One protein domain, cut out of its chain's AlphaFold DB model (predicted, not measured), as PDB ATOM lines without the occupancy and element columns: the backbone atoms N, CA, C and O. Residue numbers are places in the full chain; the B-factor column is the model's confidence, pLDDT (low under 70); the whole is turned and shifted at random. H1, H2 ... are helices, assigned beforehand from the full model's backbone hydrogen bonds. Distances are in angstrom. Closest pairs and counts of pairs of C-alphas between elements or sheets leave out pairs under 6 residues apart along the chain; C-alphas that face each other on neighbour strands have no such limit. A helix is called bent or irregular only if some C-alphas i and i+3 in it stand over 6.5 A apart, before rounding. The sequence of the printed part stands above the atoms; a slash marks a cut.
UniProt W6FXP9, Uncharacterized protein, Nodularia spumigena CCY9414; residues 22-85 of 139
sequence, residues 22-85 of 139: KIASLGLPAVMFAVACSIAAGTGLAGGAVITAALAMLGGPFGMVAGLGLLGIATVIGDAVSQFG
ATOM      1  N   LYS A  22      -9.266  23.338 -51.588       71.94
ATOM      2  CA  LYS A  22      -8.551  22.870 -50.383       71.94
ATOM      3  C   LYS A  22      -9.469  22.724 -49.171       71.94
ATOM      4  O   LYS A  22      -9.348  21.763 -48.425       71.94
ATOM      5  N   ILE A  23     -10.400  23.652 -48.962       72.50
ATOM      6  CA  ILE A  23     -11.357  23.574 -47.849       72.50
ATOM      7  C   ILE A  23     -12.346  22.423 -48.066       72.50
ATOM      8  O   ILE A  23     -12.653  21.699 -47.124       72.50
ATOM      9  N   ALA A  24     -12.801  22.211 -49.303       72.00
ATOM     10  CA  ALA A  24     -13.620  21.056 -49.663       72.00
ATOM     11  C   ALA A  24     -12.847  19.734 -49.512       72.00
ATOM     12  O   ALA A  24     -13.437  18.707 -49.180       72.00
ATOM     13  N   SER A  25     -11.531  19.766 -49.722       71.12
ATOM     14  CA  SER A  25     -10.659  18.596 -49.676       71.12
ATOM     15  C   SER A  25     -10.160  18.246 -48.261       71.12
ATOM     16  O   SER A  25      -9.840  17.095 -47.972       71.12
ATOM     17  N   LEU A  26     -10.273  19.171 -47.294       77.56
ATOM     18  CA  LEU A  26     -10.051  18.909 -45.862       77.56
ATOM     19  C   LEU A  26     -10.966  17.828 -45.251       77.56
ATOM     20  O   LEU A  26     -10.750  17.470 -44.097       77.56
ATOM     21  N   GLY A  27     -11.966  17.311 -45.976       79.88
ATOM     22  CA  GLY A  27     -13.036  16.428 -45.492       79.88
ATOM     23  C   GLY A  27     -12.650  15.450 -44.375       79.88
ATOM     24  O   GLY A  27     -13.102  15.604 -43.240       79.88
ATOM     25  N   LEU A  28     -11.806  14.453 -44.664       84.75
ATOM     26  CA  LEU A  28     -11.428  13.415 -43.691       84.75
ATOM     27  C   LEU A  28     -10.594  13.961 -42.502       84.75
ATOM     28  O   LEU A  28     -10.952  13.673 -41.355       84.75
ATOM     29  N   PRO A  29      -9.559  14.799 -42.718       88.19
ATOM     30  CA  PRO A  29      -8.872  15.517 -41.639       88.19
ATOM     31  C   PRO A  29      -9.799  16.353 -40.742       88.19
ATOM     32  O   PRO A  29      -9.603  16.399 -39.529       88.19
ATOM     33  N   ALA A  30     -10.822  17.000 -41.307       88.69
ATOM     34  CA  ALA A  30     -11.759  17.835 -40.559       88.69
ATOM     35  C   ALA A  30     -12.648  17.001 -39.628       88.69
ATOM     36  O   ALA A  30     -12.840  17.371 -38.470       88.69
ATOM     37  N   VAL A  31     -13.135  15.846 -40.096       90.31
ATOM     38  CA  VAL A  31     -13.885  14.900 -39.252       90.31
ATOM     39  C   VAL A  31     -12.991  14.350 -38.140       90.31
ATOM     40  O   VAL A  31     -13.399  14.319 -36.982       90.31
ATOM     41  N   MET A  32     -11.749  13.985 -38.463       90.25
ATOM     42  CA  MET A  32     -10.769  13.516 -37.479       90.25
ATOM     43  C   MET A  32     -10.492  14.574 -36.397       90.25
ATOM     44  O   MET A  32     -10.474  14.260 -35.206       90.25
ATOM     45  N   PHE A  33     -10.350  15.840 -36.794       91.75
ATOM     46  CA  PHE A  33     -10.190  16.954 -35.865       91.75
ATOM     47  C   PHE A  33     -11.452  17.212 -35.027       91.75
ATOM     48  O   PHE A  33     -11.347  17.440 -33.822       91.75
ATOM     49  N   ALA A  34     -12.645  17.123 -35.620       91.12
ATOM     50  CA  ALA A  34     -13.909  17.270 -34.900       91.12
ATOM     51  C   ALA A  34     -14.067  16.201 -33.808       91.12
ATOM     52  O   ALA A  34     -14.417  16.538 -32.680       91.12
ATOM     53  N   VAL A  35     -13.727  14.942 -34.106       91.38
ATOM     54  CA  VAL A  35     -13.728  13.848 -33.120       91.38
ATOM     55  C   VAL A  35     -12.744  14.134 -31.984       91.38
ATOM     56  O   VAL A  35     -13.105  14.001 -30.816       91.38
ATOM     57  N   ALA A  36     -11.526  14.583 -32.298       91.12
ATOM     58  CA  ALA A  36     -10.545  14.954 -31.278       91.12
ATOM     59  C   ALA A  36     -11.053  16.097 -30.382       91.12
ATOM     60  O   ALA A  36     -10.938  16.024 -29.158       91.12
ATOM     61  N   CYS A  37     -11.687  17.113 -30.974       90.19
ATOM     62  CA  CYS A  37     -12.352  18.185 -30.239       90.19
ATOM     63  C   CYS A  37     -13.510  17.672 -29.375       90.19
ATOM     64  O   CYS A  37     -13.657  18.143 -28.253       90.19
ATOM     65  N   SER A  38     -14.308  16.703 -29.832       88.81
ATOM     66  CA  SER A  38     -15.376  16.105 -29.019       88.81
ATOM     67  C   SER A  38     -14.828  15.382 -27.788       88.81
ATOM     68  O   SER A  38     -15.376  15.536 -26.697       88.81
ATOM     69  N   ILE A  39     -13.725  14.644 -27.932       89.06
ATOM     70  CA  ILE A  39     -13.076  13.961 -26.805       89.06
ATOM     71  C   ILE A  39     -12.484  14.993 -25.834       89.06
ATOM     72  O   ILE A  39     -12.692  14.897 -24.626       89.06
ATOM     73  N   ALA A  40     -11.806  16.018 -26.355       88.19
ATOM     74  CA  ALA A  40     -11.223  17.083 -25.544       88.19
ATOM     75  C   ALA A  40     -12.294  17.936 -24.837       88.19
ATOM     76  O   ALA A  40     -12.128  18.290 -23.673       88.19
ATOM     77  N   ALA A  41     -13.430  18.216 -25.478       85.88
ATOM     78  CA  ALA A  41     -14.550  18.927 -24.859       85.88
ATOM     79  C   ALA A  41     -15.165  18.136 -23.690       85.88
ATOM     80  O   ALA A  41     -15.582  18.727 -22.694       85.88
ATOM     81  N   GLY A  42     -15.149  16.798 -23.756       85.06
ATOM     82  CA  GLY A  42     -15.585  15.922 -22.663       85.06
ATOM     83  C   GLY A  42     -14.760  16.056 -21.376       85.06
ATOM     84  O   GLY A  42     -15.213  15.636 -20.316       85.06
ATOM     85  N   THR A  43     -13.581  16.683 -21.443       84.44
ATOM     86  CA  THR A  43     -12.718  16.942 -20.278       84.44
ATOM     87  C   THR A  43     -13.013  18.274 -19.574       84.44
ATOM     88  O   THR A  43     -12.298  18.659 -18.653       84.44
ATOM     89  N   GLY A  44     -14.072  18.987 -19.983       82.50
ATOM     90  CA  GLY A  44     -14.469  20.276 -19.400       82.50
ATOM     91  C   GLY A  44     -13.682  21.477 -19.936       82.50
ATOM     92  O   GLY A  44     -13.852  22.593 -19.450       82.50
ATOM     93  N   LEU A  45     -12.830  21.268 -20.944       87.81
ATOM     94  CA  LEU A  45     -12.157  22.344 -21.662       87.81
ATOM     95  C   LEU A  45     -13.161  23.070 -22.573       87.81
ATOM     96  O   LEU A  45     -14.028  22.446 -23.184       87.81
ATOM     97  N   ALA A  46     -13.015  24.391 -22.701       86.00
ATOM     98  CA  ALA A  46     -13.850  25.223 -23.566       86.00
ATOM     99  C   ALA A  46     -13.008  26.192 -24.411       86.00
ATOM    100  O   ALA A  46     -11.912  26.605 -24.023       86.00
ATOM    101  N   GLY A  47     -13.531  26.560 -25.583       86.00
ATOM    102  CA  GLY A  47     -12.898  27.526 -26.484       86.00
ATOM    103  C   GLY A  47     -11.528  27.069 -26.996       86.00
ATOM    104  O   GLY A  47     -11.356  25.925 -27.415       86.00
ATOM    105  N   GLY A  48     -10.539  27.968 -26.961       85.88
ATOM    106  CA  GLY A  48      -9.197  27.713 -27.502       85.88
ATOM    107  C   GLY A  48      -8.459  26.542 -26.843       85.88
ATOM    108  O   GLY A  48      -7.684  25.864 -27.513       85.88
ATOM    109  N   ALA A  49      -8.754  26.243 -25.572       89.56
ATOM    110  CA  ALA A  49      -8.133  25.131 -24.856       89.56
ATOM    111  C   ALA A  49      -8.498  23.770 -25.475       89.56
ATOM    112  O   ALA A  49      -7.645  22.887 -25.568       89.56
ATOM    113  N   VAL A  50      -9.739  23.618 -25.955       92.31
ATOM    114  CA  VAL A  50     -10.205  22.394 -26.636       92.31
ATOM    115  C   VAL A  50      -9.402  22.159 -27.902       92.31
ATOM    116  O   VAL A  50      -8.965  21.044 -28.149       92.31
ATOM    117  N   ILE A  51      -9.159  23.219 -28.674       90.25
ATOM    118  CA  ILE A  51      -8.409  23.152 -29.928       90.25
ATOM    119  C   ILE A  51      -6.970  22.720 -29.649       90.25
ATOM    120  O   ILE A  51      -6.475  21.780 -30.268       90.25
ATOM    121  N   THR A  52      -6.307  23.356 -28.678       91.00
ATOM    122  CA  THR A  52      -4.929  23.008 -28.310       91.00
ATOM    123  C   THR A  52      -4.818  21.598 -27.744       91.00
ATOM    124  O   THR A  52      -3.869  20.892 -28.074       91.00
ATOM    125  N   ALA A  53      -5.790  21.165 -26.938       90.56
ATOM    126  CA  ALA A  53      -5.819  19.821 -26.375       90.56
ATOM    127  C   ALA A  53      -6.091  18.770 -27.454       90.56
ATOM    128  O   ALA A  53      -5.365  17.790 -27.527       90.56
ATOM    129  N   ALA A  54      -7.053  19.000 -28.349       91.00
ATOM    130  CA  ALA A  54      -7.342  18.112 -29.472       91.00
ATOM    131  C   ALA A  54      -6.126  17.947 -30.397       91.00
ATOM    132  O   ALA A  54      -5.776  16.832 -30.778       91.00
ATOM    133  N   LEU A  55      -5.435  19.046 -30.709       92.31
ATOM    134  CA  LEU A  55      -4.208  19.023 -31.507       92.31
ATOM    135  C   LEU A  55      -3.046  18.351 -30.779       92.31
ATOM    136  O   LEU A  55      -2.304  17.592 -31.396       92.31
ATOM    137  N   ALA A  56      -2.886  18.595 -29.480       91.69
ATOM    138  CA  ALA A  56      -1.875  17.916 -28.682       91.69
ATOM    139  C   ALA A  56      -2.162  16.416 -28.545       91.69
ATOM    140  O   ALA A  56      -1.241  15.613 -28.608       91.69
ATOM    141  N   MET A  57      -3.432  16.025 -28.436       90.56
ATOM    142  CA  MET A  57      -3.850  14.624 -28.429       90.56
ATOM    143  C   MET A  57      -3.549  13.942 -29.766       90.56
ATOM    144  O   MET A  57      -3.019  12.837 -29.775       90.56
ATOM    145  N   LEU A  58      -3.835  14.608 -30.889       90.00
ATOM    146  CA  LEU A  58      -3.528  14.109 -32.234       90.00
ATOM    147  C   LEU A  58      -2.018  14.022 -32.503       90.00
ATOM    148  O   LEU A  58      -1.557  13.069 -33.123       90.00
ATOM    149  N   GLY A  59      -1.251  15.011 -32.043       87.56
ATOM    150  CA  GLY A  59       0.207  15.055 -32.187       87.56
ATOM    151  C   GLY A  59       0.980  14.249 -31.141       87.56
ATOM    152  O   GLY A  59       2.206  14.140 -31.228       87.56
ATOM    153  N   GLY A  60       0.283  13.697 -30.147       87.62
ATOM    154  CA  GLY A  60       0.862  12.940 -29.044       87.62
ATOM    155  C   GLY A  60       1.961  13.721 -28.301       87.62
ATOM    156  O   GLY A  60       1.759  14.881 -27.938       87.62
ATOM    157  N   PRO A  61       3.146  13.127 -28.064       87.25
ATOM    158  CA  PRO A  61       4.190  13.732 -27.229       87.25
ATOM    159  C   PRO A  61       4.795  15.012 -27.825       87.25
ATOM    160  O   PRO A  61       5.338  15.835 -27.094       87.25
ATOM    161  N   PHE A  62       4.680  15.206 -29.140       90.38
ATOM    162  CA  PHE A  62       5.141  16.412 -29.833       90.38
ATOM    163  C   PHE A  62       4.103  17.550 -29.804       90.38
ATOM    164  O   PHE A  62       4.352  18.641 -30.327       90.38
ATOM    165  N   GLY A  63       2.944  17.315 -29.183       90.75
ATOM    166  CA  GLY A  63       1.924  18.320 -28.930       90.75
ATOM    167  C   GLY A  63       1.317  18.912 -30.203       90.75
ATOM    168  O   GLY A  63       1.196  18.262 -31.242       90.75
ATOM    169  N   MET A  64       0.913  20.181 -30.115       93.31
ATOM    170  CA  MET A  64       0.129  20.863 -31.150       93.31
ATOM    171  C   MET A  64       0.826  20.929 -32.519       93.31
ATOM    172  O   MET A  64       0.154  20.838 -33.545       93.31
ATOM    173  N   VAL A  65       2.157  21.062 -32.551       94.00
ATOM    174  CA  VAL A  65       2.925  21.172 -33.805       94.00
ATOM    175  C   VAL A  65       2.814  19.887 -34.620       94.00
ATOM    176  O   VAL A  65       2.529  19.938 -35.816       94.00
ATOM    177  N   ALA A  66       2.969  18.734 -33.970       93.38
ATOM    178  CA  ALA A  66       2.778  17.453 -34.635       93.38
ATOM    179  C   ALA A  66       1.315  17.210 -35.010       93.38
ATOM    180  O   ALA A  66       1.065  16.649 -36.070       93.38
ATOM    181  N   GLY A  67       0.355  17.678 -34.206       92.06
ATOM    182  CA  GLY A  67      -1.068  17.595 -34.546       92.06
ATOM    183  C   GLY A  67      -1.400  18.330 -35.847       92.06
ATOM    184  O   GLY A  67      -2.070  17.775 -36.718       92.06
ATOM    185  N   LEU A  68      -0.873  19.547 -36.021       92.12
ATOM    186  CA  LEU A  68      -1.022  20.306 -37.268       92.12
ATOM    187  C   LEU A  68      -0.290  19.637 -38.435       92.12
ATOM    188  O   LEU A  68      -0.841  19.548 -39.531       92.12
ATOM    189  N   GLY A  69       0.927  19.138 -38.201       93.38
ATOM    190  CA  GLY A  69       1.693  18.413 -39.214       93.38
ATOM    191  C   GLY A  69       0.965  17.160 -39.707       93.38
ATOM    192  O   GLY A  69       0.849  16.947 -40.913       93.38
ATOM    193  N   LEU A  70       0.409  16.372 -38.784       92.25
ATOM    194  CA  LEU A  70      -0.353  15.165 -39.094       92.25
ATOM    195  C   LEU A  70      -1.595  15.490 -39.923       92.25
ATOM    196  O   LEU A  70      -1.818  14.846 -40.944       92.25
ATOM    197  N   LEU A  71      -2.376  16.500 -39.519       91.31
ATOM    198  CA  LEU A  71      -3.554  16.919 -40.279       91.31
ATOM    199  C   LEU A  71      -3.174  17.408 -41.678       91.31
ATOM    200  O   LEU A  71      -3.828  17.017 -42.638       91.31
ATOM    201  N   GLY A  72      -2.087  18.173 -41.814       90.19
ATOM    202  CA  GLY A  72      -1.598  18.631 -43.115       90.19
ATOM    203  C   GLY A  72      -1.207  17.483 -44.051       90.19
ATOM    204  O   GLY A  72      -1.589  17.481 -45.220       90.19
ATOM    205  N   ILE A  73      -0.493  16.472 -43.542       89.62
ATOM    206  CA  ILE A  73      -0.127  15.278 -44.323       89.62
ATOM    207  C   ILE A  73      -1.377  14.461 -44.672       89.62
ATOM    208  O   ILE A  73      -1.537  14.026 -45.814       89.62
ATOM    209  N   ALA A  74      -2.285  14.286 -43.709       88.88
ATOM    210  CA  ALA A  74      -3.536  13.567 -43.908       88.88
ATOM    211  C   ALA A  74      -4.416  14.224 -44.979       88.88
ATOM    212  O   ALA A  74      -5.081  13.506 -45.717       88.88
ATOM    213  N   THR A  75      -4.392  15.555 -45.115       87.31
ATOM    214  CA  THR A  75      -5.082  16.254 -46.211       87.31
ATOM    215  C   THR A  75      -4.510  15.868 -47.567       87.31
ATOM    216  O   THR A  75      -5.263  15.491 -48.454       87.31
ATOM    217  N   VAL A  76      -3.186  15.890 -47.735       86.25
ATOM    218  CA  VAL A  76      -2.556  15.560 -49.028       86.25
ATOM    219  C   VAL A  76      -2.847  14.113 -49.436       86.25
ATOM    220  O   VAL A  76      -3.174  13.841 -50.590       86.25
ATOM    221  N   ILE A  77      -2.759  13.182 -48.483       83.81
ATOM    222  CA  ILE A  77      -3.081  11.771 -48.731       83.81
ATOM    223  C   ILE A  77      -4.584  11.609 -48.990       83.81
ATOM    224  O   ILE A  77      -4.971  10.907 -49.921       83.81
ATOM    225  N   GLY A  78      -5.425  12.274 -48.198       83.25
ATOM    226  CA  GLY A  78      -6.879  12.267 -48.340       83.25
ATOM    227  C   GLY A  78      -7.327  12.738 -49.719       83.25
ATOM    228  O   GLY A  78      -8.158  12.076 -50.333       83.25
ATOM    229  N   ASP A  79      -6.710  13.793 -50.250       81.31
ATOM    230  CA  ASP A  79      -6.987  14.311 -51.591       81.31
ATOM    231  C   ASP A  79      -6.645  13.289 -52.669       81.31
ATOM    232  O   ASP A  79      -7.460  13.027 -53.554       81.31
ATOM    233  N   ALA A  80      -5.473  12.656 -52.569       79.06
ATOM    234  CA  ALA A  80      -5.067  11.616 -53.507       79.06
ATOM    235  C   ALA A  80      -6.034  10.419 -53.469       79.06
ATOM    236  O   ALA A  80      -6.505   9.955 -54.509       79.06
ATOM    237  N   VAL A  81      -6.396   9.943 -52.275       81.06
ATOM    238  CA  VAL A  81      -7.339   8.824 -52.116       81.06
ATOM    239  C   VAL A  81      -8.729   9.200 -52.628       81.06
ATOM    240  O   VAL A  81      -9.370   8.400 -53.309       81.06
ATOM    241  N   SER A  82      -9.198  10.412 -52.336       80.75
ATOM    242  CA  SER A  82     -10.530  10.872 -52.723       80.75
ATOM    243  C   SER A  82     -10.643  11.152 -54.226       80.75
ATOM    244  O   SER A  82     -11.741  11.055 -54.770       80.75
ATOM    245  N   GLN A  83      -9.537  11.481 -54.902       77.88
ATOM    246  CA  GLN A  83      -9.511  11.747 -56.342       77.88
ATOM    247  C   GLN A  83      -9.397  10.471 -57.191       77.88
ATOM    248  O   GLN A  83     -10.049  10.383 -58.230       77.88
ATOM    249  N   PHE A  84      -8.586   9.493 -56.772       79.94
ATOM    250  CA  PHE A  84      -8.323   8.273 -57.554       79.94
ATOM    251  C   PHE A  84      -9.130   7.052 -57.085       79.94
ATOM    252  O   PHE A  84      -9.342   6.111 -57.849       79.94
ATOM    253  N   GLY A  85      -9.627   7.065 -55.848       80.69
ATOM    254  CA  GLY A  85     -10.318   5.931 -55.247       80.69
ATOM    255  C   GLY A  85      -9.374   4.802 -54.821       80.69
ATOM    256  O   GLY A  85      -8.187   4.757 -55.146       80.69
TER     257      GLY A  85
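This is residues 22 to 85 of the 139 residues of an uncharacterized protein of Nodularia spumigena CCY9414 (UniProt W6FXP9). Two long helical stretches, H2 and the arm H3b, run opposite ways along the longest axis, and the shorter arm H3a crosses over H2 at one end, so that the three outline a triangle. The last helix, H3, is bent sharply between H3a and H3b, and the very short H1 sits at the other end, next to H3b. The printed part has 64 residues with three named helices, in the order H1, H2, H3, and no named strand; the class is all helix. It is only just compact, close to loose, with a radius of gyration of the C-alphas of 12.4 A, and it spans 40 by 20 by 15 A, only just elongated.

H1, residues 22 to 25, and H2, residues 27 to 41, meet only through their tight link of 1 residue. H3, residues 48 to 85, was assigned as one helix by its hydrogen bonds, but it is bent: C-alphas 58 and 61 are 9.2 A apart. Its arms are H3a, residues 48 to 58, and H3b, residues 61 to 85; residues 59 and 60 belong to neither. H3b is itself irregular, with C-alphas 61 and 64 9.1 A apart, and it has a kink of 45 degrees near residue 68. H1 and H3b only just touch, with 3 pairs of C-alphas within 8 A; the closest are those of Ser 25 and Asp 79, 6.0 A apart, and H3b takes part with residues 75 to 79 alone. H1 and H3a are apart. H2 touches H3a at a steep tilt of 66 degrees, opposite ways, with the closest C-alphas, those of Ala 36 and Ala 54, 4.8 A apart. H2, with residues 27 to 33 alone, touches residues 71 to 78 of H3b; the closest C-alphas, those of Pro 29 and Leu 71, are 5.7 A apart. These two run opposite ways at a shallow tilt of 33 degrees, only just short of steep. H3a touches residues 62 to 70 of H3b, with the closest C-alphas, those of Ala 56 and Gly 63, 3.8 A apart; the arms are only just about perpendicular, at 71 degrees. The helix packing is mostly crossed, only just: of 3 touching pairs that have a tilt, 1 is at a shallow one. Each O i to N i+4 pair is within hydrogen-bond range in H2 and H3a, and 19 of 21 are in H3b; H1 is too short for such a pair.

H1 begins at C-alpha 22, at (-8.551, 22.870, -50.383). H2 begins at C-alpha 27, at (-13.036, 16.428, -45.492), and is 20.8 A long from first to last C-alpha. H3a is 15.5 A long and H3b 32.5 A; H3b ends at C-alpha 85, at (-10.318, 5.931, -55.247).

The two C-alphas farthest apart, those of Gly 44 and Phe 84, are 40.5 A apart. The printed part has no cut, and the link from H2 to H3, 6 residues, is short. The mean pLDDT of the printed part is 86.8, and no printed residue is under 70; H1 has a mean of 72.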